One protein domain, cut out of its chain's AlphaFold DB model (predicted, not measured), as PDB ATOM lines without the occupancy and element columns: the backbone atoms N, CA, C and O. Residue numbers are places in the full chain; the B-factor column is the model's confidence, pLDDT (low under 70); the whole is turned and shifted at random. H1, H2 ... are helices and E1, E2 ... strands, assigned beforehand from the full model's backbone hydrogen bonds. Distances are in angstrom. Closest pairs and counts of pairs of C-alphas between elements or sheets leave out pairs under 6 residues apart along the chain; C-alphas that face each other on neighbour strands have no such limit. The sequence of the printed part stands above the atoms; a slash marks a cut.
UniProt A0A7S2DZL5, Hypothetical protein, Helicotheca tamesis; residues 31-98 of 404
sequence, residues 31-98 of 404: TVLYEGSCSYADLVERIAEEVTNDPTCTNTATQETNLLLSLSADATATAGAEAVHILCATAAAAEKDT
ATOM      1  N   THR A  31     101.410  66.340  93.591       95.44
ATOM      2  CA  THR A  31     102.788  66.794  93.396       95.44
ATOM      3  C   THR A  31     102.754  68.180  92.777       95.44
ATOM      4  O   THR A  31     101.996  68.418  91.832       95.44
ATOM      5  N   VAL A  32     103.575  69.087  93.291       94.69
ATOM      6  CA  VAL A  32     103.824  70.393  92.684       94.69
ATOM      7  C   VAL A  32     105.305  70.555  92.388       94.69
ATOM      8  O   VAL A  32     106.145  70.111  93.161       94.69
ATOM      9  N   LEU A  33     105.607  71.212  91.271       93.81
ATOM     10  CA  LEU A  33     106.969  71.576  90.897       93.81
ATOM     11  C   LEU A  33     107.104  73.093  90.941       93.81
ATOM     12  O   LEU A  33     106.195  73.801  90.490       93.81
ATOM     13  N   TYR A  34     108.227  73.590  91.441       92.50
ATOM     14  CA  TYR A  34     108.566  75.002  91.318       92.50
ATOM     15  C   TYR A  34     110.074  75.208  91.206       92.50
ATOM     16  O   TYR A  34     110.864  74.477  91.797       92.50
ATOM     17  N   GLU A  35     110.446  76.221  90.433       91.06
ATOM     18  CA  GLU A  35     111.816  76.711  90.337       91.06
ATOM     19  C   GLU A  35     112.018  77.807  91.387       91.06
ATOM     20  O   GLU A  35     111.151  78.670  91.554       91.06
ATOM     21  N   GLY A  36     113.133  77.772  92.110       86.38
ATOM     22  CA  GLY A  36     113.467  78.788  93.101       86.38
ATOM     23  C   GLY A  36     114.140  78.222  94.341       86.38
ATOM     24  O   GLY A  36     114.715  77.137  94.339       86.38
ATOM     25  N   SER A  37     114.080  78.988  95.428       85.25
ATOM     26  CA  SER A  37     114.693  78.581  96.685       85.25
ATOM     27  C   SER A  37     113.790  77.614  97.445       85.25
ATOM     28  O   SER A  37     112.563  77.713  97.407       85.25
ATOM     29  N   CYS A  38     114.379  76.697  98.208       90.44
ATOM     30  CA  CYS A  38     113.602  75.887  99.140       90.44
ATOM     31  C   CYS A  38     113.114  76.754 100.310       90.44
ATOM     32  O   CYS A  38     113.757  76.853 101.356       90.44
ATOM     33  N   SER A  39     112.001  77.462 100.110       92.00
ATOM     34  CA  SER A  39     111.504  78.460 101.048       92.00
ATOM     35  C   SER A  39     109.992  78.400 101.216       92.00
ATOM     36  O   SER A  39     109.233  78.014 100.327       92.00
ATOM     37  N   TYR A  40     109.528  78.835 102.388       95.69
ATOM     38  CA  TYR A  40     108.096  78.939 102.661       95.69
ATOM     39  C   TYR A  40     107.391  79.939 101.739       95.69
ATOM     40  O   TYR A  40     106.221  79.750 101.423       95.69
ATOM     41  N   ALA A  41     108.082  80.996 101.303       95.31
ATOM     42  CA  ALA A  41     107.505  81.976 100.391       95.31
ATOM     43  C   ALA A  41     107.216  81.355  99.017       95.31
ATOM     44  O   ALA A  41     106.086  81.465  98.541       95.31
ATOM     45  N   ASP A  42     108.192  80.640  98.455       94.50
ATOM     46  CA  ASP A  42     108.077  80.016  97.133       94.50
ATOM     47  C   ASP A  42     107.044  78.875  97.154       94.50
ATOM     48  O   ASP A  42     106.198  78.778  96.263       94.50
ATOM     49  N   LEU A  43     106.994  78.089  98.240       96.00
ATOM     50  CA  LEU A  43     105.932  77.095  98.433       96.00
ATOM     51  C   LEU A  43     104.542  77.748  98.486       96.00
ATOM     52  O   LEU A  43     103.610  77.252  97.856       96.00
ATOM     53  N   VAL A  44     104.372  78.849  99.229       96.75
ATOM     54  CA  VAL A  44     103.079  79.552  99.307       96.75
ATOM     55  C   VAL A  44     102.657  80.074  97.936       96.75
ATOM     56  O   VAL A  44     101.474  79.985  97.604       96.75
ATOM     57  N   GLU A  45     103.589  80.609  97.147       96.00
ATOM     58  CA  GLU A  45     103.317  81.053  95.779       96.00
ATOM     59  C   GLU A  45     102.853  79.884  94.908       96.00
ATOM     60  O   GLU A  45     101.801  79.978  94.272       96.00
ATOM     61  N   ARG A  46     103.538  78.740  94.981       95.44
ATOM     62  CA  ARG A  46     103.142  77.545  94.234       95.44
ATOM     63  C   ARG A  46     101.775  77.003  94.660       95.44
ATOM     64  O   ARG A  46     100.938  76.690  93.816       95.44
ATOM     65  N   ILE A  47     101.506  76.922  95.961       95.94
ATOM     66  CA  ILE A  47     100.208  76.472  96.488       95.94
ATOM     67  C   ILE A  47      99.087  77.464  96.140       95.94
ATOM     68  O   ILE A  47      97.933  77.058  95.988       95.94
ATOM     69  N   ALA A  48      99.390  78.755  95.958       95.69
ATOM     70  CA  ALA A  48      98.398  79.738  95.527       95.69
ATOM     71  C   ALA A  48      97.801  79.407  94.150       95.69
ATOM     72  O   ALA A  48      96.610  79.659  93.930       95.69
ATOM     73  N   GLU A  49      98.588  78.818  93.247       93.31
ATOM     74  CA  GLU A  49      98.106  78.352  91.943       93.31
ATOM     75  C   GLU A  49      97.094  77.212  92.104       93.31
ATOM     76  O   GLU A  49      95.997  77.273  91.544       93.31
ATOM     77  N   GLU A  50      97.411  76.222  92.942       92.56
ATOM     78  CA  GLU A  50      96.534  75.076  93.218       92.56
ATOM     79  C   GLU A  50      95.225  75.507  93.899       92.56
ATOM     80  O   GLU A  50      94.136  75.097  93.493       92.56
ATOM     81  N   VAL A  51      95.303  76.420  94.873       93.38
ATOM     82  CA  VAL A  51      94.124  77.001  95.539       93.38
ATOM     83  C   VAL A  51      93.246  77.773  94.553       93.38
ATOM     84  O   VAL A  51      92.024  77.675  94.612       93.38
ATOM     85  N   THR A  52      93.841  78.528  93.627       92.12
ATOM     86  CA  THR A  52      93.087  79.297  92.622       92.12
ATOM     87  C   THR A  52      92.350  78.382  91.641       92.12
ATOM     88  O   THR A  52      91.267  78.730  91.158       92.12
ATOM     89  N   ASN A  53      92.911  77.205  91.366       90.19
ATOM     90  CA  ASN A  53      92.318  76.203  90.488       90.19
ATOM     91  C   ASN A  53      91.183  75.404  91.153       90.19
ATOM     92  O   ASN A  53      90.362  74.823  90.436       90.19
ATOM     93  N   ASP A  54      91.080  75.413  92.488       89.25
ATOM     94  CA  ASP A  54      89.966  74.819  93.230       89.25
ATOM     95  C   ASP A  54      88.932  75.884  93.661       89.25
ATOM     96  O   ASP A  54      89.068  76.521  94.708       89.25
ATOM     97  N   PRO A  55      87.813  76.043  92.926       86.50
ATOM     98  CA  PRO A  55      86.783  77.028  93.258       86.50
ATOM     99  C   PRO A  55      86.034  76.722  94.565       86.50
ATOM    100  O   PRO A  55      85.225  77.541  95.010       86.50
ATOM    101  N   THR A  56      86.227  75.537  95.151       89.75
ATOM    102  CA  THR A  56      85.642  75.156  96.440       89.75
ATOM    103  C   THR A  56      86.548  75.495  97.618       89.75
ATOM    104  O   THR A  56      86.068  75.539  98.756       89.75
ATOM    105  N   CYS A  57      87.821  75.805  97.357       92.06
ATOM    106  CA  CYS A  57      88.749  76.181  98.399       92.06
ATOM    107  C   CYS A  57      88.495  77.613  98.882       92.06
ATOM    108  O   CYS A  57      88.434  78.568  98.110       92.06
ATOM    109  N   THR A  58      88.331  77.763 100.197       93.25
ATOM    110  CA  THR A  58      88.100  79.071 100.845       93.25
ATOM    111  C   THR A  58      89.291  79.547 101.671       93.25
ATOM    112  O   THR A  58      89.271  80.666 102.188       93.25
ATOM    113  N   ASN A  59      90.321  78.708 101.791       94.38
ATOM    114  CA  ASN A  59      91.555  79.036 102.487       94.38
ATOM    115  C   ASN A  59      92.379  79.998 101.625       94.38
ATOM    116  O   ASN A  59      92.371  79.917 100.397       94.38
ATOM    117  N   THR A  60      93.107  80.918 102.256       95.38
ATOM    118  CA  THR A  60      94.173  81.637 101.547       95.38
ATOM    119  C   THR A  60      95.339  80.686 101.267       95.38
ATOM    120  O   THR A  60      95.492  79.687 101.968       95.38
ATOM    121  N   ALA A  61      96.207  81.010 100.304       95.75
ATOM    122  CA  ALA A  61      97.394  80.201 100.007       95.75
ATOM    123  C   ALA A  61      98.266  79.953 101.252       95.75
ATOM    124  O   ALA A  61      98.687  78.830 101.513       95.75
ATOM    125  N   THR A  62      98.456  80.980 102.085       96.94
ATOM    126  CA  THR A  62      99.175  80.879 103.365       96.94
ATOM    127  C   THR A  62      98.483  79.929 104.346       96.94
ATOM    128  O   THR A  62      99.141  79.084 104.948       96.94
ATOM    129  N   GLN A  63      97.158  80.042 104.502       96.81
ATOM    130  CA  GLN A  63      96.395  79.158 105.388       96.81
ATOM    131  C   GLN A  63      96.451  77.708 104.909       96.81
ATOM    132  O   GLN A  63      96.653  76.809 105.718       96.81
ATOM    133  N   GLU A  64      96.301  77.492 103.603       96.62
ATOM    134  CA  GLU A  64      96.368  76.167 102.999       96.62
ATOM    135  C   GLU A  64      97.751  75.544 103.184       96.62
ATOM    136  O   GLU A  64      97.857  74.430 103.687       96.62
ATOM    137  N   THR A  65      98.809  76.300 102.893       97.38
ATOM    138  CA  THR A  65     100.197  75.856 103.077       97.38
ATOM    139  C   THR A  65     100.476  75.485 104.534       97.38
ATOM    140  O   THR A  65     101.028  74.424 104.810       97.38
ATOM    141  N   ASN A  66     100.034  76.306 105.493       97.81
ATOM    142  CA  ASN A  66     100.173  75.997 106.918       97.81
ATOM    143  C   ASN A  66      99.468  74.691 107.300       97.81
ATOM    144  O   ASN A  66     100.018  73.897 108.058       97.81
ATOM    145  N   LEU A  67      98.261  74.457 106.780       96.69
ATOM    146  CA  LEU A  67      97.512  73.234 107.064       96.69
ATOM    147  C   LEU A  67      98.178  71.998 106.442       96.69
ATOM    148  O   LEU A  67      98.226  70.959 107.099       96.69
ATOM    149  N   LEU A  68      98.733  72.109 105.230       96.62
ATOM    150  CA  LEU A  68      99.514  71.044 104.583       96.62
ATOM    151  C   LEU A  68     100.806  70.723 105.354       96.62
ATOM    152  O   LEU A  68     101.190  69.562 105.464       96.62
ATOM    153  N   LEU A  69     101.418  71.731 105.986       96.69
ATOM    154  CA  LEU A  69     102.538  71.580 106.928       96.69
ATOM    155  C   LEU A  69     102.106  71.057 108.313       96.69
ATOM    156  O   LEU A  69     102.911  71.020 109.241       96.69
ATOM    157  N   SER A  70     100.839  70.663 108.488       94.88
ATOM    158  CA  SER A  70     100.265  70.223 109.771       94.88
ATOM    159  C   SER A  70     100.335  71.272 110.894       94.88
ATOM    160  O   SER A  70     100.309  70.940 112.082       94.88
ATOM    161  N   LEU A  71     100.387  72.555 110.534       96.06
ATOM    162  CA  LEU A  71     100.302  73.690 111.448       96.06
ATOM    163  C   LEU A  71      98.852  74.190 111.558       96.06
ATOM    164  O   LEU A  71      97.959  73.808 110.802       96.06
ATOM    165  N   SER A  72      98.589  75.093 112.507       95.94
ATOM    166  CA  SER A  72      97.320  75.831 112.512       95.94
ATOM    167  C   SER A  72      97.226  76.737 111.282       95.94
ATOM    168  O   SER A  72      98.218  77.378 110.949       95.94
ATOM    169  N   ALA A  73      96.040  76.898 110.686       95.25
ATOM    170  CA  ALA A  73      95.831  77.797 109.539       95.25
ATOM    171  C   ALA A  73      96.401  79.215 109.761       95.25
ATOM    172  O   ALA A  73      97.018  79.787 108.865       95.25
ATOM    173  N   ASP A  74      96.273  79.744 110.983       95.00
ATOM    174  CA  ASP A  74      96.766  81.071 111.377       95.00
ATOM    175  C   ASP A  74      98.212  81.059 111.928       95.00
ATOM    176  O   ASP A  74      98.617  81.984 112.639       95.00
ATOM    177  N   ALA A  75      98.993  80.005 111.659       96.31
ATOM    178  CA  ALA A  75     100.400  79.949 112.050       96.31
ATOM    179  C   ALA A  75     101.187  81.108 111.420       96.31
ATOM    180  O   ALA A  75     100.895  81.577 110.317       96.31
ATOM    181  N   THR A  76     102.190  81.595 112.149       96.38
ATOM    182  CA  THR A  76     103.019  82.707 111.682       96.38
ATOM    183  C   THR A  76     103.904  82.268 110.520       96.38
ATOM    184  O   THR A  76     104.312  81.110 110.447       96.38
ATOM    185  N   ALA A  77     104.284  83.218 109.662       94.31
ATOM    186  CA  ALA A  77     105.237  82.959 108.582       94.31
ATOM    187  C   ALA A  77     106.561  82.368 109.099       94.31
ATOM    188  O   ALA A  77     107.155  81.536 108.435       94.31
ATOM    189  N   THR A  78     106.994  82.739 110.309       96.38
ATOM    190  CA  THR A  78     108.179  82.153 110.954       96.38
ATOM    191  C   THR A  78     108.002  80.667 111.267       96.38
ATOM    192  O   THR A  78     108.921  79.894 111.041       96.38
ATOM    193  N   ALA A  79     106.832  80.250 111.764       96.88
ATOM    194  CA  ALA A  79     106.569  78.837 112.033       96.88
ATOM    195  C   ALA A  79     106.485  78.017 110.735       96.88
ATOM    196  O   ALA A  79     106.983  76.896 110.689       96.88
ATOM    197  N   GLY A  80     105.893  78.590 109.681       97.00
ATOM    198  CA  GLY A  80     105.888  77.989 108.346       97.00
ATOM    199  C   GLY A  80     107.293  77.876 107.747       97.00
ATOM    200  O   GLY A  80     107.653  76.816 107.246       97.00
ATOM    201  N   ALA A  81     108.105  78.932 107.862       95.88
ATOM    202  CA  ALA A  81     109.497  78.946 107.418       95.88
ATOM    203  C   ALA A  81     110.343  77.878 108.118       95.88
ATOM    204  O   ALA A  81     111.067  77.161 107.441       95.88
ATOM    205  N   GLU A  82     110.196  77.716 109.434       95.81
ATOM    206  CA  GLU A  82     110.890  76.664 110.186       95.81
ATOM    207  C   GLU A  82     110.479  75.259 109.719       95.81
ATOM    208  O   GLU A  82     111.325  74.395 109.505       95.81
ATOM    209  N   ALA A  83     109.176  75.026 109.515       96.44
ATOM    210  CA  ALA A  83     108.678  73.732 109.054       96.44
ATOM    211  C   ALA A  83     109.191  73.384 107.647       96.44
ATOM    212  O   ALA A  83     109.611  72.253 107.413       96.44
ATOM    213  N   VAL A  84     109.195  74.356 106.728       95.75
ATOM    214  CA  VAL A  84     109.752  74.169 105.382       95.75
ATOM    215  C   VAL A  84     111.262  73.969 105.441       95.75
ATOM    216  O   VAL A  84     111.754  73.045 104.809       95.75
ATOM    217  N   HIS A  85     111.991  74.733 106.256       93.75
ATOM    218  CA  HIS A  85     113.438  74.571 106.408       93.75
ATOM    219  C   HIS A  85     113.826  73.149 106.849       93.75
ATOM    220  O   HIS A  85     114.768  72.580 106.306       93.75
ATOM    221  N   ILE A  86     113.060  72.522 107.749       94.81
ATOM    222  CA  ILE A  86     113.280  71.119 108.146       94.81
ATOM    223  C   ILE A  86     113.090  70.155 106.961       94.81
ATOM    224  O   ILE A  86     113.872  69.214 106.800       94.81
ATOM    225  N   LEU A  87     112.067  70.372 106.128       95.56
ATOM    226  CA  LEU A  87     111.823  69.554 104.934       95.56
ATOM    227  C   LEU A  87     112.940  69.740 103.900       95.56
ATOM    228  O   LEU A  87     113.463  68.752 103.391       95.56
ATOM    229  N   CYS A  88     113.364  70.983 103.675       93.06
ATOM    230  CA  CYS A  88     114.489  71.331 102.810       93.06
ATOM    231  C   CYS A  88     115.794  70.687 103.283       93.06
ATOM    232  O   CYS A  88     116.492  70.067 102.490       93.06
ATOM    233  N   ALA A  89     116.105  70.771 104.579       92.62
ATOM    234  CA  ALA A  89     117.292  70.150 105.159       92.62
ATOM    235  C   ALA A  89     117.270  68.621 105.016       92.62
ATOM    236  O   ALA A  89     118.299  68.006 104.749       92.62
ATOM    237  N   THR A  90     116.093  68.006 105.154       93.12
ATOM    238  CA  THR A  90     115.924  66.560 104.953       93.12
ATOM    239  C   THR A  90     116.170  66.171 103.495       93.12
ATOM    240  O   THR A  90     116.892  65.211 103.236       93.12
ATOM    241  N   ALA A  91     115.606  66.929 102.553       91.69
ATOM    242  CA  ALA A  91     115.790  66.710 101.123       91.69
ATOM    243  C   ALA A  91     117.257  66.897 100.706       91.69
ATOM    244  O   ALA A  91     117.837  66.014 100.084       91.69
ATOM    245  N   ALA A  92     117.881  67.991 101.145       88.81
ATOM    246  CA  ALA A  92     119.295  68.278 100.933       88.81
ATOM    247  C   ALA A  92     120.213  67.179 101.486       88.81
ATOM    248  O   ALA A  92     121.194  66.804 100.852       88.81
ATOM    249  N   ALA A  93     119.914  66.646 102.674       89.25
ATOM    250  CA  ALA A  93     120.697  65.557 103.246       89.25
ATOM    251  C   ALA A  93     120.598  64.275 102.406       89.25
ATOM    252  O   ALA A  93     121.607  63.606 102.217       89.25
ATOM    253  N   ALA A  94     119.411  63.952 101.883       89.62
ATOM    254  CA  ALA A  94     119.225  62.808 100.989       89.62
ATOM    255  C   ALA A  94     119.908  63.014  99.624       89.62
ATOM    256  O   ALA A  94     120.416  62.064  99.035       89.62
ATOM    257  N   GLU A  95     119.941  64.252  99.133       87.62
ATOM    258  CA  GLU A  95     120.602  64.630  97.884       87.62
ATOM    259  C   GLU A  95     122.126  64.443  97.950       87.62
ATOM    260  O   GLU A  95     122.716  63.948  96.991       87.62
ATOM    261  N   LYS A  96     122.761  64.766  99.086       87.25
ATOM    262  CA  LYS A  96     124.217  64.610  99.274       87.25
ATOM    263  C   LYS A  96     124.704  63.183  98.996       87.25
ATOM    264  O   LYS A  96     125.801  63.018  98.477       87.25
ATOM    265  N   ASP A  97     123.880  62.164  99.256       87.12
ATOM    266  CA  ASP A  97     124.208  60.761  98.954       87.12
ATOM    267  C   ASP A  97     124.277  60.461  97.440       87.12
ATOM    268  O   ASP A  97     124.744  59.395  97.032       87.12
ATOM    269  N   THR A  98     123.794  61.378  96.599       90.50
ATOM    270  CA  THR A  98     123.802  61.271  95.131       90.50
ATOM    271  C   THR A  98     124.895  62.104  94.465       90.50
ATOM    272  O   THR A  98     125.051  62.022  93.246       90.50
TER     273      THR A  98
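Overview. This is residues 31 to 98 of the 404 residues of the protein "Hypothetical protein" of Helicotheca tamesis (UniProt A0A7S2DZL5). Picture a small body of crossed helices drawn out at one end by a long helix: H1 and H2 pack crosswise on each other, and H3 starts beside the first residues of H1 and runs away from them, with residues 93 to 98 sticking out. The short strand E1 lies beside H1, and residues 53 to 58, of which 53 belongs to H1, stick out from the body. You have 68 printed residues, with one named strand and three named helices in the order E1, H1, H2, H3; the class is mostly helix. The whole is only just compact, close to loose, with a radius of gyration of the C-alphas of 12.7 A, and its outline is elongated, spanning 41 by 23 by 16 A.

Along the chain. Find C-alpha 31 at (102.788, 66.794, 93.396); from there strand E1, residues 31 to 35, runs 13.8 A. Move on to C-alpha 40 at (108.096, 78.939, 102.661), where helix H1, residues 40 to 53, sets out and covers 20.1 A. Next comes the short helix H2, residues 61 to 68. Last, look from residue 77 to residue 96 for H3, the longest helix with 20 residues and 28.0 A, which ends at C-alpha 96 at (124.217, 64.610, 99.274).

Arrangement. Begin at E1, which pairs with no named strand; its closest C-alpha pair to H1 is Tyr 34 and Arg 46, 6.7 A apart. E1 is apart from H2 and from H3. Now look at Ala 48 and Ala 61, whose C-alphas, the closest of H1 and H2, are 4.6 A apart: these helices touch and stand about perpendicular, at 80 degrees. H1 touches H3 with residues 40 to 41 alone, and H3 touches H1 with residues 77 to 85 alone. Their closest C-alphas, those of Tyr 40 and Ala 81, are 5.0 A apart, and their lines are about perpendicular, at 78 degrees. H2 and H3 are close but not clearly touching, with the C-alphas of Asn 66 and Gly 80 closest at 6.2 A. They run the same way at a steep tilt of 60 degrees. In H2 and H3 every O i to N i+4 pair is within hydrogen-bond range; in H1, 8 of 10 are.

Size, cuts and confidence. Go from the C-alpha of Thr 56 to that of Asp 97 and you have the two farthest apart, at 41.2 A. Without the stretches that stand free, residues 53 to 58 and residues 93 to 98, of which 93 to 96 belong to H3, the body spans 30 by 21 by 16 A. The printed part has no cut. The link from E1 to H1 is tight, those from H1 to H2 and from H2 to H3 are short, and no link is long. The mean pLDDT of the printed part is 93.7, and no printed residue is under 70.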